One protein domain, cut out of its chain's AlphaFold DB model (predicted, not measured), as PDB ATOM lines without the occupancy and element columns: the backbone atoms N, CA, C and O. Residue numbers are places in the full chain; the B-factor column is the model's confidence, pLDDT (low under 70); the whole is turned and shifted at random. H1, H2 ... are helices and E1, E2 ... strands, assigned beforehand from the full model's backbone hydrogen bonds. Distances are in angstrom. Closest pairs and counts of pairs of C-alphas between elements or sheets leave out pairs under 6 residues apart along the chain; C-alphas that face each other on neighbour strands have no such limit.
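Overview. This is residues 132 to 347 of the 349 residues of an uncharacterized protein of Burkholderia ubonensis (UniProt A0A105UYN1). Three long helices, H1, H2 and H5, lie side by side with H2 between the other two, and the hairpin of H3 and H4 packs on H2. Next to H1 and H5 is a small three-stranded sheet with H8 over one face, and H9 and H10 pack on H8 at one end of the body. The printed part has 216 residues with ten named helices and three named strands, in the order H1 to H7, E1 to E3, H8 to H10. The sheet runs E1 E2 E3, all antiparallel, and the class is mostly helix. The whole is compact, with a radius of gyration of the C-alphas of 16.3 A, and spans 48 by 35 by 32 A.

Arrangement. Start with H1, residues 132 to 156, and H2, residues 161 to 182: they touch as a helical hairpin, at a shallow tilt of 21 degrees, opposite ways, and their closest C-alphas, of Leu 144 and Cys 174, are 5.1 A apart. Go on to H3, residues 190 to 200, and H4, residues 207 to 217, another helical hairpin, with Val 194 and Ser 214 the closest at 5.4 A between C-alphas. H2 touches H3 with residues 176 to 180 alone, and H4 with residues 169 to 173 alone. H5, residues 228 to 247, touches H2 at a shallow tilt of 17 degrees, the same way, with the C-alphas of Leu 179 and Ala 246 closest at 4.4 A. H6, residues 249 to 255, is close to H5 but not clearly touching; H7, residues 258 to 267, touches H4, with the C-alphas of Pro 208 and Glu 262 closest at 5.9 A. Next look at E1, residues 276 to 280, E2, residues 283 to 287, and E3, residues 292 to 295, a meander, each strand the antiparallel neighbour of the one before. N 278 and O 285 are within hydrogen-bond range at 3.0 A, as are N 286 and O 293 at 2.8 A. H5 and H8, residues 297 to 307, are on the same face of this sheet, as two layers, helices on one face of a sheet. H5 has a height over the sheet of 4.5 A and lies over none of its strands, but only just: 2 of its C-alphas fall on E1. H8 has a height of 9.6 A, lies over E2 and runs along the strands, at 9 degrees to E2 on the local plane. H1 only grazes the sheet, with residues 137 to 149. H9, residues 312 to 324, forms a helical hairpin with H8; the closest C-alphas, of Ala 298 and Ala 319, are 5.2 A apart. H10, residues 332 to 346, touches H8 at a steep tilt of 56 degrees, with the C-alphas of Leu 299 and Ile 335 closest at 6.0 A. Every O i to N i+4 pair is within hydrogen-bond range in H1, H2, H5, H7, H8 and H9; the counts are 5 of 7 in H3, 5 of 7 in H4, 2 of 3 in H6 and 9 of 11 in H10.

Along the chain. Find C-alpha 132 at (16.708, -62.505, -11.196); from there H1 runs 36.3 A to C-alpha 156. H2 measures 31.7 A and H5 27.9 A, ending at C-alpha 247 at (17.997, -79.446, -5.264). E1 and E2 measure 12.3 A and 13.0 A. H9 measures 18.0 A, and H10 runs 20.2 A to C-alpha 346 at (29.829, -93.417, -6.972).

Size, cuts and confidence. Look for the two farthest C-alphas at His 160 and Pro 327, 49.2 A apart. The printed part has no cut, and no link is long. The mean pLDDT of the printed part is 85.6; residues 268 to 270 and 325 to 338 are under 70.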
ATOM      1  N   PHE A 132      15.519 -62.663 -12.038       88.50
ATOM      2  CA  PHE A 132      16.708 -62.505 -11.196       88.50
ATOM      3  C   PHE A 132      16.972 -63.737 -10.326       88.50
ATOM      4  O   PHE A 132      18.125 -64.121 -10.133       88.50
ATOM      5  N   MET A 133      15.910 -64.348  -9.806       87.81
ATOM      6  CA  MET A 133      16.011 -65.559  -9.008       87.81
ATOM      7  C   MET A 133      16.563 -66.732  -9.800       87.81
ATOM      8  O   MET A 133      17.483 -67.407  -9.335       87.81
ATOM      9  N   ASP A 134      16.068 -66.924 -11.013       87.25
ATOM     10  CA  ASP A 134      16.519 -67.980 -11.908       87.25
ATOM     11  C   ASP A 134      17.986 -67.756 -12.318       87.25
ATOM     12  O   ASP A 134      18.800 -68.689 -12.309       87.25
ATOM     13  N   ASP A 135      18.363 -66.503 -12.594       88.06
ATOM     14  CA  ASP A 135      19.741 -66.113 -12.901       88.06
ATOM     15  C   ASP A 135      20.687 -66.371 -11.721       88.06
ATOM     16  O   ASP A 135      21.810 -66.856 -11.903       88.06
ATOM     17  N   LEU A 136      20.229 -66.085 -10.503       88.81
ATOM     18  CA  LEU A 136      20.979 -66.351  -9.290       88.81
ATOM     19  C   LEU A 136      21.160 -67.856  -9.054       88.81
ATOM     20  O   LEU A 136      22.282 -68.309  -8.818       88.81
ATOM     21  N   VAL A 137      20.088 -68.644  -9.127       88.06
ATOM     22  CA  VAL A 137      20.160 -70.105  -8.971       88.06
ATOM     23  C   VAL A 137      21.161 -70.689  -9.969       88.06
ATOM     24  O   VAL A 137      22.020 -71.497  -9.609       88.06
ATOM     25  N   ALA A 138      21.124 -70.222 -11.218       87.19
ATOM     26  CA  ALA A 138      22.074 -70.625 -12.243       87.19
ATOM     27  C   ALA A 138      23.525 -70.216 -11.931       87.19
ATOM     28  O   ALA A 138      24.453 -70.999 -12.174       87.19
ATOM     29  N   PHE A 139      23.740 -69.013 -11.391       88.94
ATOM     30  CA  PHE A 139      25.057 -68.566 -10.944       88.94
ATOM     31  C   PHE A 139      25.603 -69.465  -9.832       88.94
ATOM     32  O   PHE A 139      26.719 -69.970  -9.963       88.94
ATOM     33  N   GLN A 140      24.807 -69.727  -8.790       89.69
ATOM     34  CA  GLN A 140      25.228 -70.572  -7.668       89.69
ATOM     35  C   GLN A 140      25.514 -72.002  -8.113       89.69
ATOM     36  O   GLN A 140      26.529 -72.578  -7.727       89.69
ATOM     37  N   ARG A 141      24.694 -72.549  -9.016       90.25
ATOM     38  CA  ARG A 141      24.954 -73.851  -9.637       90.25
ATOM     39  C   ARG A 141      26.299 -73.875 -10.367       90.25
ATOM     40  O   ARG A 141      27.054 -74.834 -10.231       90.25
ATOM     41  N   THR A 142      26.618 -72.829 -11.129       90.06
ATOM     42  CA  THR A 142      27.893 -72.723 -11.859       90.06
ATOM     43  C   THR A 142      29.081 -72.596 -10.902       90.06
ATOM     44  O   THR A 142      30.104 -73.253 -11.102       90.06
ATOM     45  N   ALA A 143      28.947 -71.789  -9.846       90.19
ATOM     46  CA  ALA A 143      29.966 -71.636  -8.810       90.19
ATOM     47  C   ALA A 143      30.233 -72.962  -8.081       90.19
ATOM     48  O   ALA A 143      31.387 -73.364  -7.941       90.19
ATOM     49  N   LEU A 144      29.173 -73.686  -7.716       93.31
ATOM     50  CA  LEU A 144      29.255 -74.997  -7.080       93.31
ATOM     51  C   LEU A 144      29.920 -76.045  -7.985       93.31
ATOM     52  O   LEU A 144      30.821 -76.753  -7.538       93.31
ATOM     53  N   LEU A 145      29.538 -76.111  -9.267       92.81
ATOM     54  CA  LEU A 145      30.164 -76.993 -10.263       92.81
ATOM     55  C   LEU A 145      31.672 -76.743 -10.379       92.81
ATOM     56  O   LEU A 145      32.463 -77.689 -10.398       92.81
ATOM     57  N   LYS A 146      32.066 -75.467 -10.443       92.75
ATOM     58  CA  LYS A 146      33.472 -75.074 -10.495       92.75
ATOM     59  C   LYS A 146      34.200 -75.477  -9.216       92.75
ATOM     60  O   LYS A 146      35.227 -76.141  -9.296       92.75
ATOM     61  N   SER A 147      33.644 -75.148  -8.049       94.19
ATOM     62  CA  SER A 147      34.265 -75.478  -6.766       94.19
ATOM     63  C   SER A 147      34.418 -76.986  -6.564       94.19
ATOM     64  O   SER A 147      35.428 -77.422  -6.018       94.19
ATOM     65  N   PHE A 148      33.452 -77.787  -7.022       95.88
ATOM     66  CA  PHE A 148      33.554 -79.245  -7.012       95.88
ATOM     67  C   PHE A 148      34.714 -79.738  -7.886       95.88
ATOM     68  O   PHE A 148      35.499 -80.587  -7.464       95.88
ATOM     69  N   SER A 149      34.849 -79.190  -9.099       93.12
ATOM     70  CA  SER A 149      35.947 -79.536 -10.008       93.12
ATOM     71  C   SER A 149      37.314 -79.155  -9.433       93.12
ATOM     72  O   SER A 149      38.237 -79.967  -9.485       93.12
ATOM     73  N   ASP A 150      37.429 -77.955  -8.858       92.75
ATOM     74  CA  ASP A 150      38.665 -77.441  -8.257       92.75
ATOM     75  C   ASP A 150      39.091 -78.291  -7.044       92.75
ATOM     76  O   ASP A 150      40.259 -78.668  -6.919       92.75
ATOM     77  N   LEU A 151      38.139 -78.660  -6.178       94.25
ATOM     78  CA  LEU A 151      38.381 -79.562  -5.048       94.25
ATOM     79  C   LEU A 151      38.800 -80.960  -5.524       94.25
ATOM     80  O   LEU A 151      39.778 -81.513  -5.026       94.25
ATOM     81  N   GLY A 152      38.103 -81.518  -6.517       91.50
ATOM     82  CA  GLY A 152      38.443 -82.821  -7.088       91.50
ATOM     83  C   GLY A 152      39.829 -82.852  -7.742       91.50
ATOM     84  O   GLY A 152      40.512 -83.870  -7.663       91.50
ATOM     85  N   GLY A 153      40.261 -81.753  -8.370       89.88
ATOM     86  CA  GLY A 153      41.637 -81.584  -8.849       89.88
ATOM     87  C   GLY A 153      42.642 -81.577  -7.700       89.88
ATOM     88  O   GLY A 153      43.571 -82.379  -7.697       89.88
ATOM     89  N   SER A 154      42.373 -80.766  -6.677       91.19
ATOM     90  CA  SER A 154      43.239 -80.612  -5.499       91.19
ATOM     91  C   SER A 154      43.462 -81.932  -4.749       91.19
ATOM     92  O   SER A 154      44.582 -82.234  -4.345       91.19
ATOM     93  N   LEU A 155      42.411 -82.749  -4.602       90.50
ATOM     94  CA  LEU A 155      42.493 -84.074  -3.974       90.50
ATOM     95  C   LEU A 155      43.363 -85.055  -4.779       90.50
ATOM     96  O   LEU A 155      44.060 -85.874  -4.191       90.50
ATOM     97  N   ARG A 156      43.339 -84.982  -6.118       89.25
ATOM     98  CA  ARG A 156      44.162 -85.846  -6.985       89.25
ATOM     99  C   ARG A 156      45.623 -85.417  -7.039       89.25
ATOM    100  O   ARG A 156      46.494 -86.265  -7.182       89.25
ATOM    101  N   GLU A 157      45.873 -84.118  -6.955       89.25
ATOM    102  CA  GLU A 157      47.221 -83.541  -6.971       89.25
ATOM    103  C   GLU A 157      47.933 -83.655  -5.616       89.25
ATOM    104  O   GLU A 157      49.103 -83.295  -5.526       89.25
ATOM    105  N   ALA A 158      47.252 -84.176  -4.583       81.19
ATOM    106  CA  ALA A 158      47.779 -84.330  -3.227       81.19
ATOM    107  C   ALA A 158      48.416 -83.030  -2.704       81.19
ATOM    108  O   ALA A 158      49.542 -83.025  -2.205       81.19
ATOM    109  N   LEU A 159      47.688 -81.915  -2.860       84.88
ATOM    110  CA  LEU A 159      48.122 -80.615  -2.347       84.88
ATOM    111  C   LEU A 159      48.338 -80.655  -0.827       84.88
ATOM    112  O   LEU A 159      47.843 -81.543  -0.130       84.88
ATOM    113  N   HIS A 160      49.054 -79.653  -0.314       91.00
ATOM    114  CA  HIS A 160      49.273 -79.492   1.120       91.00
ATOM    115  C   HIS A 160      47.938 -79.440   1.883       91.00
ATOM    116  O   HIS A 160      46.929 -78.952   1.365       91.00
ATOM    117  N   GLU A 161      47.925 -79.907   3.135       89.75
ATOM    118  CA  GLU A 161      46.693 -80.005   3.927       89.75
ATOM    119  C   GLU A 161      45.953 -78.666   4.041       89.75
ATOM    120  O   GLU A 161      44.726 -78.619   3.952       89.75
ATOM    121  N   ASP A 162      46.694 -77.565   4.178       90.12
ATOM    122  CA  ASP A 162      46.126 -76.215   4.247       90.12
ATOM    123  C   ASP A 162      45.368 -75.832   2.968       90.12
ATOM    124  O   ASP A 162      44.269 -75.274   3.040       90.12
ATOM    125  N   ASP A 163      45.910 -76.179   1.797       90.44
ATOM    126  CA  ASP A 163      45.249 -75.928   0.517       90.44
ATOM    127  C   ASP A 163      43.957 -76.738   0.422       90.44
ATOM    128  O   ASP A 163      42.910 -76.208   0.041       90.44
ATOM    129  N   LEU A 164      43.991 -78.006   0.839       91.94
ATOM    130  CA  LEU A 164      42.809 -78.865   0.867       91.94
ATOM    131  C   LEU A 164      41.732 -78.320   1.808       91.94
ATOM    132  O   LEU A 164      40.562 -78.273   1.422       91.94
ATOM    133  N   ARG A 165      42.105 -77.818   2.993       91.75
ATOM    134  CA  ARG A 165      41.160 -77.176   3.922       91.75
ATOM    135  C   ARG A 165      40.510 -75.939   3.307       91.75
ATOM    136  O   ARG A 165      39.294 -75.771   3.415       91.75
ATOM    137  N   ILE A 166      41.289 -75.098   2.624       92.19
ATOM    138  CA  ILE A 166      40.780 -73.898   1.944       92.19
ATOM    139  C   ILE A 166      39.801 -74.279   0.825       92.19
ATOM    140  O   ILE A 166      38.711 -73.710   0.738       92.19
ATOM    141  N   ARG A 167      40.155 -75.257  -0.017       94.25
ATOM    142  CA  ARG A 167      39.323 -75.702  -1.148       94.25
ATOM    143  C   ARG A 167      38.043 -76.388  -0.685       94.25
ATOM    144  O   ARG A 167      36.974 -76.104  -1.222       94.25
ATOM    145  N   ALA A 168      38.133 -77.237   0.336       94.00
ATOM    146  CA  ALA A 168      36.981 -77.898   0.934       94.00
ATOM    147  C   ALA A 168      36.032 -76.875   1.579       94.00
ATOM    148  O   ALA A 168      34.821 -76.936   1.367       94.00
ATOM    149  N   ARG A 169      36.562 -75.862   2.277       93.56
ATOM    150  CA  ARG A 169      35.732 -74.767   2.799       93.56
ATOM    151  C   ARG A 169      35.039 -73.988   1.681       93.56
ATOM    152  O   ARG A 169      33.846 -73.733   1.793       93.56
ATOM    153  N   GLY A 170      35.743 -73.662   0.594       94.12
ATOM    154  CA  GLY A 170      35.140 -73.013  -0.579       94.12
ATOM    155  C   GLY A 170      33.999 -73.834  -1.192       94.12
ATOM    156  O   GLY A 170      32.958 -73.295  -1.564       94.12
ATOM    157  N   TYR A 171      34.142 -75.158  -1.200       95.81
ATOM    158  CA  TYR A 171      33.090 -76.068  -1.641       95.81
ATOM    159  C   TYR A 171      31.854 -76.050  -0.726       95.81
ATOM    160  O   TYR A 171      30.720 -75.987  -1.218       95.81
ATOM    161  N   LEU A 172      32.054 -76.010   0.594       95.56
ATOM    162  CA  LEU A 172      30.963 -75.804   1.549       95.56
ATOM    163  C   LEU A 172      30.309 -74.426   1.379       95.56
ATOM    164  O   LEU A 172      29.086 -74.330   1.417       95.56
ATOM    165  N   GLU A 173      31.091 -73.368   1.154       94.62
ATOM    166  CA  GLU A 173      30.586 -72.009   0.922       94.62
ATOM    167  C   GLU A 173      29.613 -71.968  -0.266       94.62
ATOM    168  O   GLU A 173      28.494 -71.475  -0.114       94.62
ATOM    169  N   CYS A 174      29.983 -72.559  -1.408       94.19
ATOM    170  CA  CYS A 174      29.096 -72.656  -2.570       94.19
ATOM    171  C   CYS A 174      27.858 -73.528  -2.303       94.19
ATOM    172  O   CYS A 174      26.767 -73.211  -2.777       94.19
ATOM    173  N   SER A 175      28.007 -74.612  -1.535       96.00
ATOM    174  CA  SER A 175      26.887 -75.492  -1.166       96.00
ATOM    175  C   SER A 175      25.863 -74.760  -0.294       96.00
ATOM    176  O   SER A 175      24.656 -74.857  -0.515       96.00
ATOM    177  N   VAL A 176      26.343 -73.968   0.667       94.31
ATOM    178  CA  VAL A 176      25.512 -73.130   1.537       94.31
ATOM    179  C   VAL A 176      24.833 -72.019   0.746       94.31
ATOM    180  O   VAL A 176      23.655 -71.764   0.967       94.31
ATOM    181  N   ASP A 177      25.528 -71.368  -0.188       92.75
ATOM    182  CA  ASP A 177      24.915 -70.321  -1.009       92.75
ATOM    183  C   ASP A 177      23.813 -70.870  -1.930       92.75
ATOM    184  O   ASP A 177      22.801 -70.192  -2.130       92.75
ATOM    185  N   ALA A 178      23.955 -72.102  -2.433       92.56
ATOM    186  CA  ALA A 178      22.893 -72.793  -3.166       92.56
ATOM    187  C   ALA A 178      21.662 -73.055  -2.278       92.56
ATOM    188  O   ALA A 178      20.541 -72.736  -2.678       92.56
ATOM    189  N   LEU A 179      21.868 -73.555  -1.053       92.62
ATOM    190  CA  LEU A 179      20.793 -73.765  -0.077       92.62
ATOM    191  C   LEU A 179      20.095 -72.452   0.288       92.62
ATOM    192  O   LEU A 179      18.878 -72.350   0.159       92.62
ATOM    193  N   LEU A 180      20.854 -71.434   0.699       90.12
ATOM    194  CA  LEU A 180      20.318 -70.125   1.079       90.12
ATOM    195  C   LEU A 180      19.496 -69.509  -0.062       90.12
ATOM    196  O   LEU A 180      18.381 -69.043   0.162       90.12
ATOM    197  N   THR A 181      19.994 -69.608  -1.296       89.44
ATOM    198  CA  THR A 181      19.262 -69.160  -2.486       89.44
ATOM    199  C   THR A 181      17.937 -69.907  -2.655       89.44
ATOM    200  O   THR A 181      16.917 -69.271  -2.914       89.44
ATOM    201  N   SER A 182      17.921 -71.233  -2.478       88.00
ATOM    202  CA  SER A 182      16.700 -72.044  -2.629       88.00
ATOM    203  C   SER A 182      15.609 -71.730  -1.598       88.00
ATOM    204  O   SER A 182      14.434 -71.937  -1.882       88.00
ATOM    205  N   ILE A 183      15.977 -71.197  -0.426       86.06
ATOM    206  CA  ILE A 183      15.034 -70.857   0.656       86.06
ATOM    207  C   ILE A 183      14.651 -69.379   0.695       86.06
ATOM    208  O   ILE A 183      14.021 -68.927   1.650       86.06
ATOM    209  N   GLY A 184      15.040 -68.603  -0.313       84.19
ATOM    210  CA  GLY A 184      14.649 -67.201  -0.394       84.19
ATOM    211  C   GLY A 184      15.698 -66.185   0.071       84.19
ATOM    212  O   GLY A 184      15.418 -64.986   0.073       84.19
ATOM    213  N   ASP A 185      16.894 -66.618   0.485       85.00
ATOM    214  CA  ASP A 185      17.972 -65.716   0.901       85.00
ATOM    215  C   ASP A 185      18.880 -65.371  -0.288       85.00
ATOM    216  O   ASP A 185      19.764 -66.125  -0.698       85.00
ATOM    217  N   TYR A 186      18.663 -64.173  -0.827       79.69
ATOM    218  CA  TYR A 186      19.294 -63.700  -2.063       79.69
ATOM    219  C   TYR A 186      20.487 -62.778  -1.820       79.69
ATOM    220  O   TYR A 186      20.902 -62.030  -2.703       79.69
ATOM    221  N   TYR A 187      21.023 -62.759  -0.603       74.94
ATOM    222  CA  TYR A 187      22.090 -61.833  -0.255       74.94
ATOM    223  C   TYR A 187      23.465 -62.392  -0.658       74.94
ATOM    224  O   TYR A 187      23.874 -63.449  -0.208       74.94
ATOM    225  N   PHE A 188      24.253 -61.671  -1.457       70.25
ATOM    226  CA  PHE A 188      25.450 -62.265  -2.093       70.25
ATOM    227  C   PHE A 188      26.782 -62.080  -1.391       70.25
ATOM    228  O   PHE A 188      27.786 -62.612  -1.852       70.25
ATOM    229  N   ARG A 189      26.853 -61.288  -0.318       70.88
ATOM    230  CA  ARG A 189      28.164 -60.984   0.270       70.88
ATOM    231  C   ARG A 189      28.609 -62.073   1.239       70.88
ATOM    232  O   ARG A 189      27.958 -62.301   2.261       70.88
ATOM    233  N   ASP A 190      29.796 -62.607   0.969       70.44
ATOM    234  CA  ASP A 190      30.496 -63.617   1.771       70.44
ATOM    235  C   ASP A 190      30.525 -63.272   3.262       70.44
ATOM    236  O   ASP A 190      30.224 -64.115   4.107       70.44
ATOM    237  N   LYS A 191      30.784 -61.995   3.586       71.69
ATOM    238  CA  LYS A 191      30.896 -61.507   4.972       71.69
ATOM    239  C   LYS A 191      29.661 -61.773   5.834       71.69
ATOM    240  O   LYS A 191      29.763 -61.790   7.056       71.69
ATOM    241  N   TRP A 192      28.495 -61.968   5.219       76.12
ATOM    242  CA  TRP A 192      27.257 -62.244   5.938       76.12
ATOM    243  C   TRP A 192      26.837 -63.706   5.889       76.12
ATOM    244  O   TRP A 192      25.865 -64.044   6.549       76.12
ATOM    245  N   ARG A 193      27.530 -64.589   5.155       85.31
ATOM    246  CA  ARG A 193      27.126 -65.998   4.988       85.31
ATOM    247  C   ARG A 193      26.869 -66.689   6.328       85.31
ATOM    248  O   ARG A 193      25.797 -67.242   6.531       85.31
ATOM    249  N   VAL A 194      27.785 -66.550   7.286       84.00
ATOM    250  CA  VAL A 194      27.619 -67.117   8.634       84.00
ATOM    251  C   VAL A 194      26.415 -66.515   9.369       84.00
ATOM    252  O   VAL A 194      25.626 -67.237   9.975       84.00
ATOM    253  N   ALA A 195      26.225 -65.197   9.292       81.75
ATOM    254  CA  ALA A 195      25.072 -64.527   9.898       81.75
ATOM    255  C   ALA A 195      23.741 -64.917   9.227       81.75
ATOM    256  O   ALA A 195      22.693 -64.882   9.869       81.75
ATOM    257  N   ARG A 196      23.767 -65.274   7.940       83.00
ATOM    258  CA  ARG A 196      22.614 -65.768   7.180       83.00
ATOM    259  C   ARG A 196      22.266 -67.190   7.583       83.00
ATOM    260  O   ARG A 196      21.142 -67.407   8.004       83.00
ATOM    261  N   VAL A 197      23.245 -68.095   7.626       84.31
ATOM    262  CA  VAL A 197      23.091 -69.454   8.184       84.31
ATOM    263  C   VAL A 197      22.468 -69.402   9.580       84.31
ATOM    264  O   VAL A 197      21.446 -70.031   9.841       84.31
ATOM    265  N   ARG A 198      23.022 -68.568  10.469       81.81
ATOM    266  CA  ARG A 198      22.528 -68.426  11.845       81.81
ATOM    267  C   ARG A 198      21.111 -67.876  11.964       81.81
ATOM    268  O   ARG A 198      20.531 -68.036  13.025       81.81
ATOM    269  N   ARG A 199      20.571 -67.213  10.941       77.75
ATOM    270  CA  ARG A 199      19.207 -66.659  10.953       77.75
ATOM    271  C   ARG A 199      18.235 -67.540  10.178       77.75
ATOM    272  O   ARG A 199      17.197 -67.894  10.716       77.75
ATOM    273  N   GLY A 200      18.594 -67.924   8.955       74.12
ATOM    274  CA  GLY A 200      17.752 -68.703   8.043       74.12
ATOM    275  C   GLY A 200      17.492 -70.139   8.500       74.12
ATOM    276  O   GLY A 200      16.533 -70.753   8.051       74.12
ATOM    277  N   MET A 201      18.309 -70.670   9.415       81.06
ATOM    278  CA  MET A 201      18.146 -72.029   9.943       81.06
ATOM    279  C   MET A 201      17.486 -72.084  11.332       81.06
ATOM    280  O   MET A 201      17.272 -73.162  11.871       81.06
ATOM    281  N   VAL A 202      17.181 -70.945  11.965       78.50
ATOM    282  CA  VAL A 202      16.588 -70.938  13.315       78.50
ATOM    283  C   VAL A 202      15.105 -71.269  13.249       78.50
ATOM    284  O   VAL A 202      14.363 -70.621  12.521       78.50
ATOM    285  N   GLY A 203      14.670 -72.237  14.062       73.56
ATOM    286  CA  GLY A 203      13.260 -72.623  14.143       73.56
ATOM    287  C   GLY A 203      12.731 -73.291  12.871       73.56
ATOM    288  O   GLY A 203      11.521 -73.368  12.690       73.56
ATOM    289  N   THR A 204      13.625 -73.754  11.993       83.38
ATOM    290  CA  THR A 204      13.297 -74.512  10.780       83.38
ATOM    291  C   THR A 204      13.855 -75.931  10.884       83.38
ATOM    292  O   THR A 204      14.647 -76.229  11.781       83.38
ATOM    293  N   ILE A 205      13.505 -76.799   9.929       84.25
ATOM    294  CA  ILE A 205      14.075 -78.156   9.812       84.25
ATOM    295  C   ILE A 205      15.610 -78.158   9.671       84.25
ATOM    296  O   ILE A 205      16.253 -79.177   9.884       84.25
ATOM    297  N   LEU A 206      16.206 -77.006   9.343       88.12
ATOM    298  CA  LEU A 206      17.647 -76.818   9.180       88.12
ATOM    299  C   LEU A 206      18.374 -76.511  10.495       88.12
ATOM    300  O   LEU A 206      19.602 -76.412  10.498       88.12
ATOM    301  N   GLY A 207      17.644 -76.336  11.602       88.94
ATOM    302  CA  GLY A 207      18.196 -76.036  12.927       88.94
ATOM    303  C   GLY A 207      19.428 -76.871  13.304       88.94
ATOM    304  O   GLY A 207      20.433 -76.271  13.705       88.94
ATOM    305  N   PRO A 208      19.414 -78.199  13.091       91.00
ATOM    306  CA  PRO A 208      20.557 -79.071  13.367       91.00
ATOM    307  C   PRO A 208      21.848 -78.700  12.624       91.00
ATOM    308  O   PRO A 208      22.948 -78.879  13.140       91.00
ATOM    309  N   MET A 209      21.743 -78.129  11.421       91.19
ATOM    310  CA  MET A 209      22.901 -77.759  10.598       91.19
ATOM    311  C   MET A 209      23.507 -76.408  10.987       91.19
ATOM    312  O   MET A 209      24.630 -76.099  10.583       91.19
ATOM    313  N   ARG A 210      22.797 -75.589  11.774       91.25
ATOM    314  CA  ARG A 210      23.149 -74.185  12.026       91.25
ATOM    315  C   ARG A 210      24.551 -74.006  12.606       91.25
ATOM    316  O   ARG A 210      25.366 -73.272  12.041       91.25
ATOM    317  N   GLU A 211      24.822 -74.619  13.758       90.19
ATOM    318  CA  GLU A 211      26.113 -74.476  14.447       90.19
ATOM    319  C   GLU A 211      27.256 -75.192  13.722       90.19
ATOM    320  O   GLU A 211      28.324 -74.580  13.575       90.19
ATOM    321  N   PRO A 212      27.064 -76.426  13.212       90.88
ATOM    322  CA  PRO A 212      28.112 -77.107  12.470       90.88
ATOM    323  C   PRO A 212      28.543 -76.361  11.206       90.88
ATOM    324  O   PRO A 212      29.726 -76.054  11.045       90.88
ATOM    325  N   VAL A 213      27.588 -75.962  10.356       92.06
ATOM    326  CA  VAL A 213      27.873 -75.208   9.126       92.06
ATOM    327  C   VAL A 213      28.518 -73.866   9.463       92.06
ATOM    328  O   VAL A 213      29.539 -73.507   8.878       92.06
ATOM    329  N   SER A 214      27.990 -73.133  10.452       90.88
ATOM    330  CA  SER A 214      28.598 -71.875  10.906       90.88
ATOM    331  C   SER A 214      30.054 -72.056  11.344       90.88
ATOM    332  O   SER A 214      30.865 -71.153  11.123       90.88
ATOM    333  N   SER A 215      30.379 -73.163  12.008       90.00
ATOM    334  CA  SER A 215      31.716 -73.413  12.545       90.00
ATOM    335  C   SER A 215      32.697 -73.801  11.444       90.00
ATOM    336  O   SER A 215      33.738 -73.150  11.338       90.00
ATOM    337  N   LEU A 216      32.315 -74.723  10.557       90.81
ATOM    338  CA  LEU A 216      33.125 -75.133   9.406       90.81
ATOM    339  C   LEU A 216      33.416 -73.959   8.458       90.81
ATOM    340  O   LEU A 216      34.564 -73.751   8.063       90.81
ATOM    341  N   LEU A 217      32.417 -73.114   8.172       90.00
ATOM    342  CA  LEU A 217      32.608 -71.887   7.384       90.00
ATOM    343  C   LEU A 217      33.568 -70.888   8.047       90.00
ATOM    344  O   LEU A 217      34.232 -70.116   7.362       90.00
ATOM    345  N   SER A 218      33.652 -70.894   9.378       84.88
ATOM    346  CA  SER A 218      34.575 -70.031  10.128       84.88
ATOM    347  C   SER A 218      35.973 -70.646  10.271       84.88
ATOM    348  O   SER A 218      36.815 -70.070  10.953       84.88
ATOM    349  N   GLY A 219      36.218 -71.825   9.686       80.56
ATOM    350  CA  GLY A 219      37.460 -72.581   9.865       80.56
ATOM    351  C   GLY A 219      37.627 -73.173  11.267       80.56
ATOM    352  O   GLY A 219      38.726 -73.588  11.619       80.56
ATOM    353  N   ARG A 220      36.562 -73.206  12.079       81.69
ATOM    354  CA  ARG A 220      36.591 -73.848  13.396       81.69
ATOM    355  C   ARG A 220      36.270 -75.333  13.216       81.69
ATOM    356  O   ARG A 220      35.160 -75.628  12.762       81.69
ATOM    357  N   PRO A 221      37.191 -76.252  13.551       73.62
ATOM    358  CA  PRO A 221      36.909 -77.677  13.474       73.62
ATOM    359  C   PRO A 221      35.777 -78.033  14.441       73.62
ATOM    360  O   PRO A 221      35.673 -77.466  15.533       73.62
ATOM    361  N   LEU A 222      34.909 -78.957  14.032       81.81
ATOM    362  CA  LEU A 222      33.956 -79.581  14.948       81.81
ATOM    363  C   LEU A 222      34.700 -80.586  15.842       81.81
ATOM    364  O   LEU A 222      35.833 -80.961  15.520       81.81
ATOM    365  N   PRO A 223      34.096 -81.050  16.951       77.50
ATOM    366  CA  PRO A 223      34.690 -82.106  17.764       77.50
ATOM    367  C   PRO A 223      35.156 -83.291  16.901       77.50
ATOM    368  O   PRO A 223      34.417 -83.755  16.032       77.50
ATOM    369  N   GLY A 224      36.398 -83.735  17.108       73.31
ATOM    370  CA  GLY A 224      37.026 -84.824  16.350       73.31
ATOM    371  C   GLY A 224      37.677 -84.432  15.015       73.31
ATOM    372  O   GLY A 224      38.419 -85.235  14.463       73.31
ATOM    373  N   ALA A 225      37.487 -83.208  14.507       75.62
ATOM    374  CA  ALA A 225      38.037 -82.757  13.218       75.62
ATOM    375  C   ALA A 225      39.438 -82.123  13.304       75.62
ATOM    376  O   ALA A 225      39.768 -81.194  12.560       75.62
ATOM    377  N   GLU A 226      40.260 -82.603  14.237       78.88
ATOM    378  CA  GLU A 226      41.651 -82.165  14.406       78.88
ATOM    379  C   GLU A 226      42.488 -82.569  13.181       78.88
ATOM    380  O   GLU A 226      43.281 -81.782  12.658       78.88
ATOM    381  N   TYR A 227      42.214 -83.758  12.645       85.56
ATOM    382  CA  TYR A 227      42.852 -84.309  11.453       85.56
ATOM    383  C   TYR A 227      42.151 -83.868  10.164       85.56
ATOM    384  O   TYR A 227      40.944 -83.610  10.146       85.56
ATOM    385  N   LEU A 228      42.921 -83.779   9.072       88.19
ATOM    386  CA  LEU A 228      42.406 -83.368   7.766       88.19
ATOM    387  C   LEU A 228      41.274 -84.284   7.286       88.19
ATOM    388  O   LEU A 228      40.243 -83.775   6.858       88.19
ATOM    389  N   ASP A 229      41.435 -85.601   7.399       88.88
ATOM    390  CA  ASP A 229      40.456 -86.569   6.893       88.88
ATOM    391  C   ASP A 229      39.079 -86.374   7.531       88.88
ATOM    392  O   ASP A 229      38.085 -86.212   6.827       88.88
ATOM    393  N   THR A 230      39.022 -86.270   8.859       88.62
ATOM    394  CA  THR A 230      37.761 -86.041   9.575       88.62
ATOM    395  C   THR A 230      37.163 -84.671   9.258       88.62
ATOM    396  O   THR A 230      35.944 -84.529   9.157       88.62
ATOM    397  N   PHE A 231      38.001 -83.647   9.055       89.81
ATOM    398  CA  PHE A 231      37.531 -82.349   8.576       89.81
ATOM    399  C   PHE A 231      36.901 -82.453   7.179       89.81
ATOM    400  O   PHE A 231      35.828 -81.891   6.950       89.81
ATOM    401  N   LEU A 232      37.535 -83.179   6.254       91.50
ATOM    402  CA  LEU A 232      37.024 -83.387   4.900       91.50
ATOM    403  C   LEU A 232      35.716 -84.183   4.911       91.50
ATOM    404  O   LEU A 232      34.761 -83.749   4.271       91.50
ATOM    405  N   GLU A 233      35.632 -85.270   5.682       91.00
ATOM    406  CA  GLU A 233      34.417 -86.085   5.825       91.00
ATOM    407  C   GLU A 233      33.229 -85.237   6.302       91.00
ATOM    408  O   GLU A 233      32.145 -85.275   5.714       91.00
ATOM    409  N   GLN A 234      33.442 -84.391   7.314       90.38
ATOM    410  CA  GLN A 234      32.417 -83.462   7.786       90.38
ATOM    411  C   GLN A 234      32.036 -82.450   6.706       90.38
ATOM    412  O   GLN A 234      30.854 -82.257   6.425       90.38
ATOM    413  N   VAL A 235      33.016 -81.804   6.070       92.81
ATOM    414  CA  VAL A 235      32.743 -80.833   5.008       92.81
ATOM    415  C   VAL A 235      31.949 -81.473   3.870       92.81
ATOM    416  O   VAL A 235      31.001 -80.852   3.386       92.81
ATOM    417  N   PHE A 236      32.272 -82.700   3.462       93.88
ATOM    418  CA  PHE A 236      31.567 -83.403   2.390       93.88
ATOM    419  C   PHE A 236      30.139 -83.761   2.797       93.88
ATOM    420  O   PHE A 236      29.223 -83.497   2.019       93.88
ATOM    421  N   ALA A 237      29.927 -84.244   4.024       92.56
ATOM    422  CA  ALA A 237      28.602 -84.514   4.576       92.56
ATOM    423  C   ALA A 237      27.707 -83.261   4.595       92.56
ATOM    424  O   ALA A 237      26.618 -83.249   4.013       92.56
ATOM    425  N   TYR A 238      28.185 -82.167   5.200       93.81
ATOM    426  CA  TYR A 238      27.422 -80.916   5.280       93.81
ATOM    427  C   TYR A 238      27.212 -80.274   3.904       93.81
ATOM    428  O   TYR A 238      26.149 -79.699   3.656       93.81
ATOM    429  N   SER A 239      28.179 -80.395   2.989       95.50
ATOM    430  CA  SER A 239      28.028 -79.923   1.607       95.50
ATOM    431  C   SER A 239      26.956 -80.719   0.870       95.50
ATOM    432  O   SER A 239      26.055 -80.115   0.291       95.50
ATOM    433  N   ALA A 240      26.999 -82.052   0.940       95.12
ATOM    434  CA  ALA A 240      26.020 -82.926   0.301       95.12
ATOM    435  C   ALA A 240      24.601 -82.678   0.836       95.12
ATOM    436  O   ALA A 240      23.666 -82.572   0.044       95.12
ATOM    437  N   MET A 241      24.440 -82.482   2.149       94.88
ATOM    438  CA  MET A 241      23.141 -82.140   2.733       94.88
ATOM    439  C   MET A 241      22.641 -80.764   2.266       94.88
ATOM    440  O   MET A 241      21.483 -80.634   1.876       94.88
ATOM    441  N   CYS A 242      23.503 -79.738   2.221       95.19
ATOM    442  CA  CYS A 242      23.111 -78.428   1.687       95.19
ATOM    443  C   CYS A 242      22.663 -78.517   0.222       95.19
ATOM    444  O   CYS A 242      21.674 -77.901  -0.168       95.19
ATOM    445  N   GLN A 243      23.381 -79.293  -0.589       96.12
ATOM    446  CA  GLN A 243      23.083 -79.474  -2.007       96.12
ATOM    447  C   GLN A 243      21.806 -80.281  -2.239       96.12
ATOM    448  O   GLN A 243      21.011 -79.916  -3.101       96.12
ATOM    449  N   TYR A 244      21.575 -81.326  -1.440       95.38
ATOM    450  CA  TYR A 244      20.318 -82.067  -1.426       95.38
ATOM    451  C   TYR A 244      19.145 -81.124  -1.137       95.38
ATOM    452  O   TYR A 244      18.229 -80.996  -1.946       95.38
ATOM    453  N   LEU A 245      19.214 -80.382  -0.033       94.12
ATOM    454  CA  LEU A 245      18.151 -79.462   0.368       94.12
ATOM    455  C   LEU A 245      17.922 -78.349  -0.663       94.12
ATOM    456  O   LEU A 245      16.789 -77.921  -0.856       94.12
ATOM    457  N   ALA A 246      18.972 -77.909  -1.361       93.38
ATOM    458  CA  ALA A 246      18.846 -76.950  -2.453       93.38
ATOM    459  C   ALA A 246      18.138 -77.554  -3.678       93.38
ATOM    460  O   ALA A 246      17.224 -76.940  -4.231       93.38
ATOM    461  N   ALA A 247      18.546 -78.755  -4.097       93.94
ATOM    462  CA  ALA A 247      17.997 -79.446  -5.264       93.94
ATOM    463  C   ALA A 247      16.543 -79.898  -5.055       93.94
ATOM    464  O   ALA A 247      15.767 -79.904  -6.008       93.94
ATOM    465  N   PHE A 248      16.172 -80.229  -3.817       93.00
ATOM    466  CA  PHE A 248      14.857 -80.754  -3.450       93.00
ATOM    467  C   PHE A 248      14.096 -79.826  -2.501       93.00
ATOM    468  O   PHE A 248      13.300 -80.311  -1.703       93.00
ATOM    469  N   SER A 249      14.337 -78.514  -2.544       89.44
ATOM    470  CA  SER A 249      13.793 -77.555  -1.565       89.44
ATOM    471  C   SER A 249      12.277 -77.684  -1.373       89.44
ATOM    472  O   SER A 249      11.836 -77.949  -0.257       89.44
ATOM    473  N   ALA A 250      11.487 -77.607  -2.448       86.25
ATOM    474  CA  ALA A 250      10.025 -77.719  -2.380       86.25
ATOM    475  C   ALA A 250       9.552 -78.990  -1.645       86.25
ATOM    476  O   ALA A 250       8.703 -78.912  -0.767       86.25
ATOM    477  N   PHE A 251      10.158 -80.140  -1.950       88.56
ATOM    478  CA  PHE A 251       9.837 -81.419  -1.315       88.56
ATOM    479  C   PHE A 251      10.358 -81.508   0.130       88.56
ATOM    480  O   PHE A 251       9.669 -81.972   1.038       88.56
ATOM    481  N   SER A 252      11.596 -81.072   0.353       84.69
ATOM    482  CA  SER A 252      12.310 -81.247   1.618       84.69
ATOM    483  C   SER A 252      11.637 -80.483   2.748       84.69
ATOM    484  O   SER A 252      11.448 -81.040   3.824       84.69
ATOM    485  N   PHE A 253      11.231 -79.233   2.504       84.19
ATOM    486  CA  PHE A 253      10.575 -78.410   3.525       84.19
ATOM    487  C   PHE A 253       9.162 -78.882   3.879       84.19
ATOM    488  O   PHE A 253       8.649 -78.491   4.924       84.19
ATOM    489  N   GLU A 254       8.552 -79.727   3.047       87.94
ATOM    490  CA  GLU A 254       7.244 -80.319   3.319       87.94
ATOM    491  C   GLU A 254       7.346 -81.668   4.045       87.94
ATOM    492  O   GLU A 254       6.495 -81.993   4.876       87.94
ATOM    493  N   HIS A 255       8.371 -82.471   3.746       90.56
ATOM    494  CA  HIS A 255       8.379 -83.884   4.141       90.56
ATOM    495  C   HIS A 255       9.516 -84.315   5.064       90.56
ATOM    496  O   HIS A 255       9.355 -85.342   5.733       90.56
ATOM    497  N   LEU A 256      10.634 -83.583   5.110       90.88
ATOM    498  CA  LEU A 256      11.716 -83.876   6.048       90.88
ATOM    499  C   LEU A 256      11.448 -83.266   7.420       90.88
ATOM    500  O   LEU A 256      10.903 -82.172   7.554       90.88
ATOM    501  N   LEU A 257      11.885 -83.988   8.442       92.44
ATOM    502  CA  LEU A 257      11.868 -83.569   9.834       92.44
ATOM    503  C   LEU A 257      13.268 -83.127  10.264       92.44
ATOM    504  O   LEU A 257      14.271 -83.533   9.676       92.44
ATOM    505  N   ALA A 258      13.346 -82.328  11.330       90.44
ATOM    506  CA  ALA A 258      14.631 -81.987  11.941       90.44
ATOM    507  C   ALA A 258      15.402 -83.255  12.363       90.44
ATOM    508  O   ALA A 258      16.601 -83.344  12.118       90.44
ATOM    509  N   ASP A 259      14.696 -84.262  12.883       92.31
ATOM    510  CA  ASP A 259      15.266 -85.554  13.281       92.31
ATOM    511  C   ASP A 259      15.883 -86.317  12.097       92.31
ATOM    512  O   ASP A 259      16.915 -86.962  12.261       92.31
ATOM    513  N   ASP A 260      15.315 -86.198  10.887       93.38
ATOM    514  CA  ASP A 260      15.903 -86.805   9.683       93.38
ATOM    515  C   ASP A 260      17.264 -86.156   9.368       93.38
ATOM    516  O   ASP A 260      18.226 -86.830   8.988       93.38
ATOM    517  N   ILE A 261      17.362 -84.832   9.544       91.94
ATOM    518  CA  ILE A 261      18.601 -84.076   9.343       91.94
ATOM    519  C   ILE A 261      19.623 -84.433  10.426       91.94
ATOM    520  O   ILE A 261      20.789 -84.651  10.103       91.94
ATOM    521  N   GLU A 262      19.210 -84.530  11.691       91.12
ATOM    522  CA  GLU A 262      20.078 -84.963  12.795       91.12
ATOM    523  C   GLU A 262      20.607 -86.380  12.589       91.12
ATOM    524  O   GLU A 262      21.805 -86.618  12.770       91.12
ATOM    525  N   GLU A 263      19.746 -87.310  12.167       91.44
ATOM    526  CA  GLU A 263      20.130 -88.687  11.860       91.44
ATOM    527  C   GLU A 263      21.197 -88.710  10.766       91.44
ATOM    528  O   GLU A 263      22.257 -89.314  10.963       91.44
ATOM    529  N   CYS A 264      20.958 -87.997   9.660       90.44
ATOM    530  CA  CYS A 264      21.945 -87.852   8.600       90.44
ATOM    531  C   CYS A 264      23.256 -87.290   9.157       90.44
ATOM    532  O   CYS A 264      24.306 -87.894   8.997       90.44
ATOM    533  N   MET A 265      23.236 -86.164   9.871       87.25
ATOM    534  CA  MET A 265      24.473 -85.519  10.332       87.25
ATOM    535  C   MET A 265      25.238 -86.339  11.378       87.25
ATOM    536  O   MET A 265      26.462 -86.244  11.446       87.25
ATOM    537  N   THR A 266      24.548 -87.179  12.148       83.19
ATOM    538  CA  THR A 266      25.174 -88.072  13.133       83.19
ATOM    539  C   THR A 266      25.812 -89.293  12.470       83.19
ATOM    540  O   THR A 266      26.858 -89.760  12.915       83.19
ATOM    541  N   ARG A 267      25.198 -89.824  11.405       74.38
ATOM    542  CA  ARG A 267      25.649 -91.052  10.724       74.38
ATOM    543  C   ARG A 267      26.561 -90.798   9.526       74.38
ATOM    544  O   ARG A 267      27.288 -91.694   9.112       74.38
ATOM    545  N   CYS A 268      26.549 -89.585   8.985       63.72
ATOM    546  CA  CYS A 268      27.240 -89.214   7.752       63.72
ATOM    547  C   CYS A 268      28.731 -88.878   7.941       63.72
ATOM    548  O   CYS A 268      29.384 -88.434   6.996       63.72
ATOM    549  N   SER A 269      29.322 -89.115   9.116       58.91
ATOM    550  CA  SER A 269      30.753 -88.864   9.363       58.91
ATOM    551  C   SER A 269      31.709 -89.736   8.527       58.91
ATOM    552  O   SER A 269      32.899 -89.723   8.792       58.91
ATOM    553  N   ALA A 270      31.216 -90.502   7.550       62.84
ATOM    554  CA  ALA A 270      31.986 -91.426   6.718       62.84
ATOM    555  C   ALA A 270      32.025 -91.047   5.225       62.84
ATOM    556  O   ALA A 270      32.540 -91.815   4.411       62.84
ATOM    557  N   LEU A 271      31.475 -89.893   4.823       82.56
ATOM    558  CA  LEU A 271      31.479 -89.485   3.416       82.56
ATOM    559  C   LEU A 271      32.900 -89.066   2.998       82.56
ATOM    560  O   LEU A 271      33.290 -87.913   3.120       82.56
ATOM    561  N   ARG A 272      33.692 -90.032   2.519       85.50
ATOM    562  CA  ARG A 272      35.120 -89.865   2.176       85.50
ATOM    563  C   ARG A 272      35.379 -89.190   0.838       85.50
ATOM    564  O   ARG A 272      36.510 -88.814   0.537       85.50
ATOM    565  N   THR A 273      34.352 -89.068   0.008       87.81
ATOM    566  CA  THR A 273      34.451 -88.444  -1.309       87.81
ATOM    567  C   THR A 273      33.420 -87.329  -1.434       87.81
ATOM    568  O   THR A 273      32.305 -87.466  -0.935       87.81
ATOM    569  N   PRO A 274      33.755 -86.199  -2.077       92.38
ATOM    570  CA  PRO A 274      32.779 -85.141  -2.276       92.38
ATOM    571  C   PRO A 274      31.690 -85.606  -3.252       92.38
ATOM    572  O   PRO A 274      31.985 -86.247  -4.267       92.38
ATOM    573  N   LEU A 275      30.444 -85.217  -2.977       93.62
ATOM    574  CA  LEU A 275      29.289 -85.462  -3.842       93.62
ATOM    575  C   LEU A 275      28.671 -84.159  -4.308       93.62
ATOM    576  O   LEU A 275      28.241 -83.345  -3.500       93.62
ATOM    577  N   LEU A 276      28.566 -84.000  -5.617       96.06
ATOM    578  CA  LEU A 276      27.845 -82.915  -6.251       96.06
ATOM    579  C   LEU A 276      26.406 -83.341  -6.557       96.06
ATOM    580  O   LEU A 276      26.204 -84.277  -7.327       96.06
ATOM    581  N   VAL A 277      25.428 -82.607  -6.029       96.06
ATOM    582  CA  VAL A 277      23.991 -82.791  -6.285       96.06
ATOM    583  C   VAL A 277      23.409 -81.479  -6.805       96.06
ATOM    584  O   VAL A 277      23.412 -80.471  -6.102       96.06
ATOM    585  N   VAL A 278      22.926 -81.454  -8.050       94.00
ATOM    586  CA  VAL A 278      22.320 -80.249  -8.644       94.00
ATOM    587  C   VAL A 278      21.099 -80.584  -9.493       94.00
ATOM    588  O   VAL A 278      21.145 -81.477 -10.338       94.00
ATOM    589  N   GLY A 279      20.016 -79.822  -9.322       88.69
ATOM    590  CA  GLY A 279      18.845 -79.904 -10.198       88.69
ATOM    591  C   GLY A 279      19.168 -79.465 -11.634       88.69
ATOM    592  O   GLY A 279      19.886 -78.482 -11.862       88.69
ATOM    593  N   GLN A 280      18.640 -80.191 -12.618       81.62
ATOM    594  CA  GLN A 280      18.830 -79.957 -14.046       81.62
ATOM    595  C   GLN A 280      17.532 -80.209 -14.826       81.62
ATOM    596  O   GLN A 280      17.345 -81.246 -15.458       81.62
ATOM    597  N   GLY A 281      16.652 -79.208 -14.846       82.25
ATOM    598  CA  GLY A 281      15.354 -79.348 -15.503       82.25
ATOM    599  C   GLY A 281      14.488 -80.351 -14.744       82.25
ATOM    600  O   GLY A 281      14.257 -80.150 -13.557       82.25
ATOM    601  N   ALA A 282      14.038 -81.406 -15.426       83.44
ATOM    602  CA  ALA A 282      13.260 -82.488 -14.818       83.44
ATOM    603  C   ALA A 282      14.125 -83.531 -14.082       83.44
ATOM    604  O   ALA A 282      13.595 -84.304 -13.294       83.44
ATOM    605  N   ASP A 283      15.441 -83.540 -14.315       89.50
ATOM    606  CA  ASP A 283      16.360 -84.518 -13.729       89.50
ATOM    607  C   ASP A 283      17.263 -83.891 -12.663       89.50
ATOM    608  O   ASP A 283      17.402 -82.669 -12.548       89.50
ATOM    609  N   VAL A 284      17.960 -84.746 -11.920       92.12
ATOM    610  CA  VAL A 284      18.991 -84.362 -10.958       92.12
ATOM    611  C   VAL A 284      20.326 -84.970 -11.369       92.12
ATOM    612  O   VAL A 284      20.447 -86.171 -11.617       92.12
ATOM    613  N   LEU A 285      21.350 -84.123 -11.432       94.00
ATOM    614  CA  LEU A 285      22.726 -84.535 -11.660       94.00
ATOM    615  C   LEU A 285      23.370 -84.878 -10.315       94.00
ATOM    616  O   LEU A 285      23.513 -84.002  -9.460       94.00
ATOM    617  N   VAL A 286      23.800 -86.129 -10.162       93.38
ATOM    618  CA  VAL A 286      24.578 -86.612  -9.017       93.38
ATOM    619  C   VAL A 286      25.959 -87.034  -9.506       93.38
ATOM    620  O   VAL A 286      26.090 -87.881 -10.390       93.38
ATOM    621  N   ARG A 287      27.014 -86.440  -8.954       93.81
ATOM    622  CA  ARG A 287      28.393 -86.676  -9.388       93.81
ATOM    623  C   ARG A 287      29.320 -86.890  -8.200       93.81
ATOM    624  O   ARG A 287      29.258 -86.157  -7.224       93.81
ATOM    625  N   SER A 288      30.223 -87.854  -8.329       90.38
ATOM    626  CA  SER A 288      31.347 -88.075  -7.418       90.38
ATOM    627  C   SER A 288      32.676 -87.851  -8.147       90.38
ATOM    628  O   SER A 288      32.719 -87.351  -9.279       90.38
ATOM    629  N   SER A 289      33.788 -88.209  -7.506       82.69
ATOM    630  CA  SER A 289      35.113 -88.200  -8.129       82.69
ATOM    631  C   SER A 289      35.246 -89.206  -9.282       82.69
ATOM    632  O   SER A 289      36.069 -88.984 -10.172       82.69
ATOM    633  N   THR A 290      34.446 -90.276  -9.290       82.62
ATOM    634  CA  THR A 290      34.575 -91.408 -10.225       82.62
ATOM    635  C   THR A 290      33.470 -91.478 -11.272       82.62
ATOM    636  O   THR A 290      33.701 -92.001 -12.360       82.62
ATOM    637  N   SER A 291      32.285 -90.945 -10.972       87.69
ATOM    638  CA  SER A 291      31.092 -91.158 -11.793       87.69
ATOM    639  C   SER A 291      30.205 -89.919 -11.858       87.69
ATOM    640  O   SER A 291      30.205 -89.069 -10.970       87.69
ATOM    641  N   THR A 292      29.431 -89.812 -12.935       92.19
ATOM    642  CA  THR A 292      28.391 -88.794 -13.119       92.19
ATOM    643  C   THR A 292      27.114 -89.490 -13.560       92.19
ATOM    644  O   THR A 292      27.135 -90.260 -14.517       92.19
ATOM    645  N   LEU A 293      26.022 -89.231 -12.850       90.94
ATOM    646  CA  LEU A 293      24.719 -89.839 -13.070       90.94
ATOM    647  C   LEU A 293      23.676 -88.736 -13.240       90.94
ATOM    648  O   LEU A 293      23.645 -87.782 -12.467       90.94
ATOM    649  N   GLN A 294      22.815 -88.885 -14.238       92.81
ATOM    650  CA  GLN A 294      21.606 -88.082 -14.396       92.81
ATOM    651  C   GLN A 294      20.429 -88.988 -14.053       92.81
ATOM    652  O   GLN A 294      20.276 -90.052 -14.653       92.81
ATOM    653  N   LEU A 295      19.677 -88.618 -13.023       89.56
ATOM    654  CA  LEU A 295      18.691 -89.477 -12.380       89.56
ATOM    655  C   LEU A 295      17.359 -88.739 -12.249       89.56
ATOM    656  O   LEU A 295      17.340 -87.529 -12.021       89.56
ATOM    657  N   ALA A 296      16.263 -89.495 -12.310       89.19
ATOM    658  CA  ALA A 296      14.949 -88.983 -11.942       89.19
ATOM    659  C   ALA A 296      14.945 -88.514 -10.467       89.19
ATOM    660  O   ALA A 296      15.652 -89.120  -9.645       89.19
ATOM    661  N   PRO A 297      14.151 -87.489 -10.101       89.94
ATOM    662  CA  PRO A 297      14.180 -86.878  -8.772       89.94
ATOM    663  C   PRO A 297      14.031 -87.873  -7.616       89.94
ATOM    664  O   PRO A 297      14.845 -87.849  -6.694       89.94
ATOM    665  N   ALA A 298      13.071 -88.803  -7.690       88.38
ATOM    666  CA  ALA A 298      12.838 -89.791  -6.631       88.38
ATOM    667  C   ALA A 298      14.058 -90.698  -6.378       88.38
ATOM    668  O   ALA A 298      14.458 -90.911  -5.231       88.38
ATOM    669  N   LEU A 299      14.693 -91.189  -7.449       88.12
ATOM    670  CA  LEU A 299      15.893 -92.026  -7.360       88.12
ATOM    671  C   LEU A 299      17.106 -91.221  -6.875       88.12
ATOM    672  O   LEU A 299      17.868 -91.701  -6.037       88.12
ATOM    673  N   ALA A 300      17.274 -89.992  -7.366       91.31
ATOM    674  CA  ALA A 300      18.338 -89.101  -6.919       91.31
ATOM    675  C   ALA A 300      18.207 -88.764  -5.428       91.31
ATOM    676  O   ALA A 300      19.199 -88.811  -4.701       91.31
ATOM    677  N   SER A 301      16.988 -88.476  -4.966       92.31
ATOM    678  CA  SER A 301      16.696 -88.181  -3.565       92.31
ATOM    679  C   SER A 301      17.032 -89.373  -2.670       92.31
ATOM    680  O   SER A 301      17.796 -89.228  -1.714       92.31
ATOM    681  N   ALA A 302      16.558 -90.570  -3.034       91.00
ATOM    682  CA  ALA A 302      16.847 -91.796  -2.294       91.00
ATOM    683  C   ALA A 302      18.352 -92.095  -2.215       91.00
ATOM    684  O   ALA A 302      18.867 -92.435  -1.152       91.00
ATOM    685  N   LEU A 303      19.069 -91.911  -3.328       90.81
ATOM    686  CA  LEU A 303      20.516 -92.094  -3.398       90.81
ATOM    687  C   LEU A 303      21.268 -91.127  -2.484       90.81
ATOM    688  O   LEU A 303      22.166 -91.548  -1.757       90.81
ATOM    689  N   CYS A 304      20.894 -89.849  -2.501       91.62
ATOM    690  CA  CYS A 304      21.534 -88.831  -1.675       91.62
ATOM    691  C   CYS A 304      21.281 -89.078  -0.185       91.62
ATOM    692  O   CYS A 304      22.225 -89.059   0.596       91.62
ATOM    693  N   LEU A 305      20.037 -89.361   0.210       92.25
ATOM    694  CA  LEU A 305      19.702 -89.649   1.608       92.25
ATOM    695  C   LEU A 305      20.371 -90.937   2.106       92.25
ATOM    696  O   LEU A 305      20.813 -90.993   3.251       92.25
ATOM    697  N   SER A 306      20.511 -91.943   1.238       90.62
ATOM    698  CA  SER A 306      21.258 -93.164   1.548       90.62
ATOM    699  C   SER A 306      22.749 -92.884   1.743       90.62
ATOM    700  O   SER A 306      23.326 -93.329   2.732       90.62
ATOM    701  N   ALA A 307      23.359 -92.076   0.868       89.00
ATOM    702  CA  ALA A 307      24.745 -91.631   1.025       89.00
ATOM    703  C   ALA A 307      24.964 -90.803   2.303       89.00
ATOM    704  O   ALA A 307      26.038 -90.853   2.895       89.00
ATOM    705  N   LEU A 308      23.936 -90.068   2.739       90.44
ATOM    706  CA  LEU A 308      23.917 -89.310   3.990       90.44
ATOM    707  C   LEU A 308      23.590 -90.177   5.223       90.44
ATOM    708  O   LEU A 308      23.550 -89.662   6.337       90.44
ATOM    709  N   GLY A 309      23.370 -91.484   5.057       89.69
ATOM    710  CA  GLY A 309      23.179 -92.426   6.162       89.69
ATOM    711  C   GLY A 309      21.780 -92.438   6.785       89.69
ATOM    712  O   GLY A 309      21.620 -92.975   7.888       89.69
ATOM    713  N   LEU A 310      20.769 -91.876   6.112       91.25
ATOM    714  CA  LEU A 310      19.380 -91.970   6.564       91.25
ATOM    715  C   LEU A 310      18.907 -93.432   6.530       91.25
ATOM    716  O   LEU A 310      19.295 -94.206   5.654       91.25
ATOM    717  N   ASN A 311      18.059 -93.833   7.477       89.69
ATOM    718  CA  ASN A 311      17.552 -95.201   7.502       89.69
ATOM    719  C   ASN A 311      16.719 -95.558   6.247       89.69
ATOM    720  O   ASN A 311      15.934 -94.759   5.731       89.69
ATOM    721  N   ASN A 312      16.849 -96.806   5.784       86.88
ATOM    722  CA  ASN A 312      16.203 -97.284   4.553       86.88
ATOM    723  C   ASN A 312      14.668 -97.210   4.589       86.88
ATOM    724  O   ASN A 312      14.048 -96.996   3.550       86.88
ATOM    725  N   ALA A 313      14.051 -97.381   5.764       87.94
ATOM    726  CA  ALA A 313      12.598 -97.309   5.903       87.94
ATOM    727  C   ALA A 313      12.086 -95.893   5.594       87.94
ATOM    728  O   ALA A 313      11.166 -95.716   4.795       87.94
ATOM    729  N   ARG A 314      12.747 -94.882   6.162       91.94
ATOM    730  CA  ARG A 314      12.460 -93.467   5.940       91.94
ATOM    731  C   ARG A 314      12.772 -93.043   4.511       91.94
ATOM    732  O   ARG A 314      11.983 -92.320   3.910       91.94
ATOM    733  N   ILE A 315      13.868 -93.541   3.934       90.31
ATOM    734  CA  ILE A 315      14.185 -93.326   2.514       90.31
ATOM    735  C   ILE A 315      13.057 -93.855   1.622       90.31
ATOM    736  O   ILE A 315      12.614 -93.140   0.725       90.31
ATOM    737  N   GLY A 316      12.569 -95.074   1.874       86.06
ATOM    738  CA  GLY A 316      11.464 -95.666   1.117       86.06
ATOM    739  C   GLY A 316      10.178 -94.842   1.202       86.06
ATOM    740  O   GLY A 316       9.537 -94.597   0.181       86.06
ATOM    741  N   GLU A 317       9.838 -94.345   2.395       89.25
ATOM    742  CA  GLU A 317       8.685 -93.460   2.600       89.25
ATOM    743  C   GLU A 317       8.804 -92.159   1.788       89.25
ATOM    744  O   GLU A 317       7.871 -91.771   1.079       89.25
ATOM    745  N   LEU A 318       9.956 -91.488   1.862       89.88
ATOM    746  CA  LEU A 318      10.197 -90.220   1.169       89.88
ATOM    747  C   LEU A 318      10.250 -90.402  -0.352       89.88
ATOM    748  O   LEU A 318       9.660 -89.613  -1.088       89.88
ATOM    749  N   ALA A 319      10.900 -91.463  -0.831       86.44
ATOM    750  CA  ALA A 319      10.925 -91.803  -2.249       86.44
ATOM    751  C   ALA A 319       9.513 -92.094  -2.779       86.44
ATOM    752  O   ALA A 319       9.160 -91.625  -3.860       86.44
ATOM    753  N   GLY A 320       8.684 -92.798  -1.999       83.44
ATOM    754  CA  GLY A 320       7.281 -93.044  -2.330       83.44
ATOM    755  C   GLY A 320       6.463 -91.757  -2.433       83.44
ATOM    756  O   GLY A 320       5.745 -91.568  -3.414       83.44
ATOM    757  N   LYS A 321       6.627 -90.829  -1.481       88.06
ATOM    758  CA  LYS A 321       5.984 -89.504  -1.530       88.06
ATOM    759  C   LYS A 321       6.389 -88.727  -2.780       88.06
ATOM    760  O   LYS A 321       5.519 -88.225  -3.487       88.06
ATOM    761  N   MET A 322       7.683 -88.691  -3.097       86.69
ATOM    762  CA  MET A 322       8.191 -87.984  -4.275       86.69
ATOM    763  C   MET A 322       7.669 -88.601  -5.582       86.69
ATOM    764  O   MET A 322       7.199 -87.878  -6.453       86.69
ATOM    765  N   ALA A 323       7.669 -89.933  -5.685       80.56
ATOM    766  CA  ALA A 323       7.179 -90.653  -6.859       80.56
ATOM    767  C   ALA A 323       5.653 -90.561  -7.033       80.56
ATOM    768  O   ALA A 323       5.169 -90.582  -8.158       80.56
ATOM    769  N   SER A 324       4.884 -90.427  -5.945       74.44
ATOM    770  CA  SER A 324       3.423 -90.253  -6.013       74.44
ATOM    771  C   SER A 324       2.987 -88.903  -6.602       74.44
ATOM    772  O   SER A 324       1.846 -88.769  -7.041       74.44
ATOM    773  N   GLY A 325       3.898 -87.924  -6.650       63.09
ATOM    774  CA  GLY A 325       3.719 -86.654  -7.359       63.09
ATOM    775  C   GLY A 325       4.142 -86.686  -8.834       63.09
ATOM    776  O   GLY A 325       3.892 -85.718  -9.551       63.09
ATOM    777  N   GLU A 326       4.757 -87.778  -9.305       53.56
ATOM    778  CA  GLU A 326       5.208 -87.964 -10.688       53.56
ATOM    779  C   GLU A 326       4.359 -89.032 -11.411       53.56
ATOM    780  O   GLU A 326       3.885 -89.994 -10.799       53.56
ATOM    781  N   PRO A 327       4.147 -88.921 -12.734       39.16
ATOM    782  CA  PRO A 327       3.498 -89.980 -13.500       39.16
ATOM    783  C   PRO A 327       4.420 -91.216 -13.589       39.16
ATOM    784  O   PRO A 327       5.259 -91.296 -14.482       39.16
ATOM    785  N   GLY A 328       4.271 -92.181 -12.669       50.38
ATOM    786  CA  GLY A 328       4.992 -93.468 -12.726       50.38
ATOM    787  C   GLY A 328       5.281 -94.193 -11.400       50.38
ATOM    788  O   GLY A 328       6.274 -94.911 -11.320       50.38
ATOM    789  N   GLY A 329       4.458 -94.025 -10.357       47.97
ATOM    790  CA  GLY A 329       4.721 -94.436  -8.962       47.97
ATOM    791  C   GLY A 329       4.930 -95.930  -8.616       47.97
ATOM    792  O   GLY A 329       4.827 -96.278  -7.444       47.97
ATOM    793  N   GLU A 330       5.251 -96.822  -9.557       51.22
ATOM    794  CA  GLU A 330       5.358 -98.280  -9.325       51.22
ATOM    795  C   GLU A 330       6.792 -98.816  -9.093       51.22
ATOM    796  O   GLU A 330       7.026-100.023  -9.168       51.22
ATOM    797  N   HIS A 331       7.793 -97.976  -8.797       62.47
ATOM    798  CA  HIS A 331       9.205 -98.419  -8.798       62.47
ATOM    799  C   HIS A 331      10.015 -98.177  -7.514       62.47
ATOM    800  O   HIS A 331      11.239 -98.289  -7.548       62.47
ATOM    801  N   VAL A 332       9.390 -97.915  -6.359       62.94
ATOM    802  CA  VAL A 332      10.131 -97.668  -5.097       62.94
ATOM    803  C   VAL A 332      11.002 -98.866  -4.685       62.94
ATOM    804  O   VAL A 332      12.161 -98.683  -4.324       62.94
ATOM    805  N   GLU A 333      10.509-100.102  -4.814       63.22
ATOM    806  CA  GLU A 333      11.311-101.301  -4.519       63.22
ATOM    807  C   GLU A 333      12.477-101.478  -5.502       63.22
ATOM    808  O   GLU A 333      13.597-101.766  -5.084       63.22
ATOM    809  N   ALA A 334      12.261-101.216  -6.795       65.25
ATOM    810  CA  ALA A 334      13.322-101.258  -7.802       65.25
ATOM    811  C   ALA A 334      14.380-100.159  -7.584       65.25
ATOM    812  O   ALA A 334      15.565-100.380  -7.838       65.25
ATOM    813  N   ILE A 335      13.970 -98.989  -7.082       66.75
ATOM    814  CA  ILE A 335      14.866 -97.904  -6.666       66.75
ATOM    815  C   ILE A 335      15.748 -98.384  -5.510       66.75
ATOM    816  O   ILE A 335      16.973 -98.331  -5.622       66.75
ATOM    817  N   LEU A 336      15.147 -98.923  -4.443       68.56
ATOM    818  CA  LEU A 336      15.871 -99.377  -3.252       68.56
ATOM    819  C   LEU A 336      16.805-100.564  -3.541       68.56
ATOM    820  O   LEU A 336      17.941-100.567  -3.069       68.56
ATOM    821  N   MET A 337      16.382-101.532  -4.363       69.50
ATOM    822  CA  MET A 337      17.203-102.696  -4.735       69.50
ATOM    823  C   MET A 337      18.474-102.318  -5.510       69.50
ATOM    824  O   MET A 337      19.463-103.047  -5.461       69.50
ATOM    825  N   ASN A 338      18.476-101.176  -6.202       69.19
ATOM    826  CA  ASN A 338      19.622-100.717  -6.986       69.19
ATOM    827  C   ASN A 338      20.542 -99.743  -6.232       69.19
ATOM    828  O   ASN A 338      21.650 -99.483  -6.706       69.19
ATOM    829  N   LEU A 339      20.139 -99.228  -5.063       77.75
ATOM    830  CA  LEU A 339      20.900 -98.206  -4.335       77.75
ATOM    831  C   LEU A 339      22.330 -98.644  -4.024       77.75
ATOM    832  O   LEU A 339      23.264 -97.899  -4.302       77.75
ATOM    833  N   SER A 340      22.532 -99.866  -3.532       75.56
ATOM    834  CA  SER A 340      23.870-100.363  -3.180       75.56
ATOM    835  C   SER A 340      24.811-100.425  -4.386       75.56
ATOM    836  O   SER A 340      25.972-100.031  -4.295       75.56
ATOM    837  N   ALA A 341      24.309-100.855  -5.548       77.31
ATOM    838  CA  ALA A 341      25.097-100.890  -6.778       77.31
ATOM    839  C   ALA A 341      25.417 -99.479  -7.300       77.31
ATOM    840  O   ALA A 341      26.495 -99.248  -7.851       77.31
ATOM    841  N   VAL A 342      24.496 -98.526  -7.135       78.44
ATOM    842  CA  VAL A 342      24.691 -97.131  -7.555       78.44
ATOM    843  C   VAL A 342      25.653 -96.393  -6.617       78.44
ATOM    844  O   VAL A 342      26.544 -95.697  -7.103       78.44
ATOM    845  N   LEU A 343      25.545 -96.591  -5.301       79.62
ATOM    846  CA  LEU A 343      26.493 -96.071  -4.309       79.62
ATOM    847  C   LEU A 343      27.911 -96.585  -4.584       79.62
ATOM    848  O   LEU A 343      28.842 -95.786  -4.685       79.62
ATOM    849  N   ALA A 344      28.056 -97.887  -4.855       80.44
ATOM    850  CA  ALA A 344      29.340 -98.478  -5.225       80.44
ATOM    851  C   ALA A 344      29.939 -97.834  -6.490       80.44
ATOM    852  O   ALA A 344      31.131 -97.530  -6.526       80.44
ATOM    853  N   LYS A 345      29.122 -97.547  -7.516       77.00
ATOM    854  CA  LYS A 345      29.573 -96.819  -8.721       77.00
ATOM    855  C   LYS A 345      30.041 -95.396  -8.414       77.00
ATOM    856  O   LYS A 345      30.956 -94.900  -9.075       77.00
ATOM    857  N   LEU A 346      29.417 -94.737  -7.442       75.75
ATOM    858  CA  LEU A 346      29.829 -93.417  -6.972       75.75
ATOM    859  C   LEU A 346      31.058 -93.465  -6.049       75.75
ATOM    860  O   LEU A 346      31.608 -92.407  -5.755       75.75
ATOM    861  N   GLY A 347      31.525 -94.650  -5.644       74.69
ATOM    862  CA  GLY A 347      32.618 -94.799  -4.683       74.69
ATOM    863  C   GLY A 347      32.202 -94.465  -3.248       74.69
ATOM    864  O   GLY A 347      33.044 -94.059  -2.450       74.69
TER     865      GLY A 347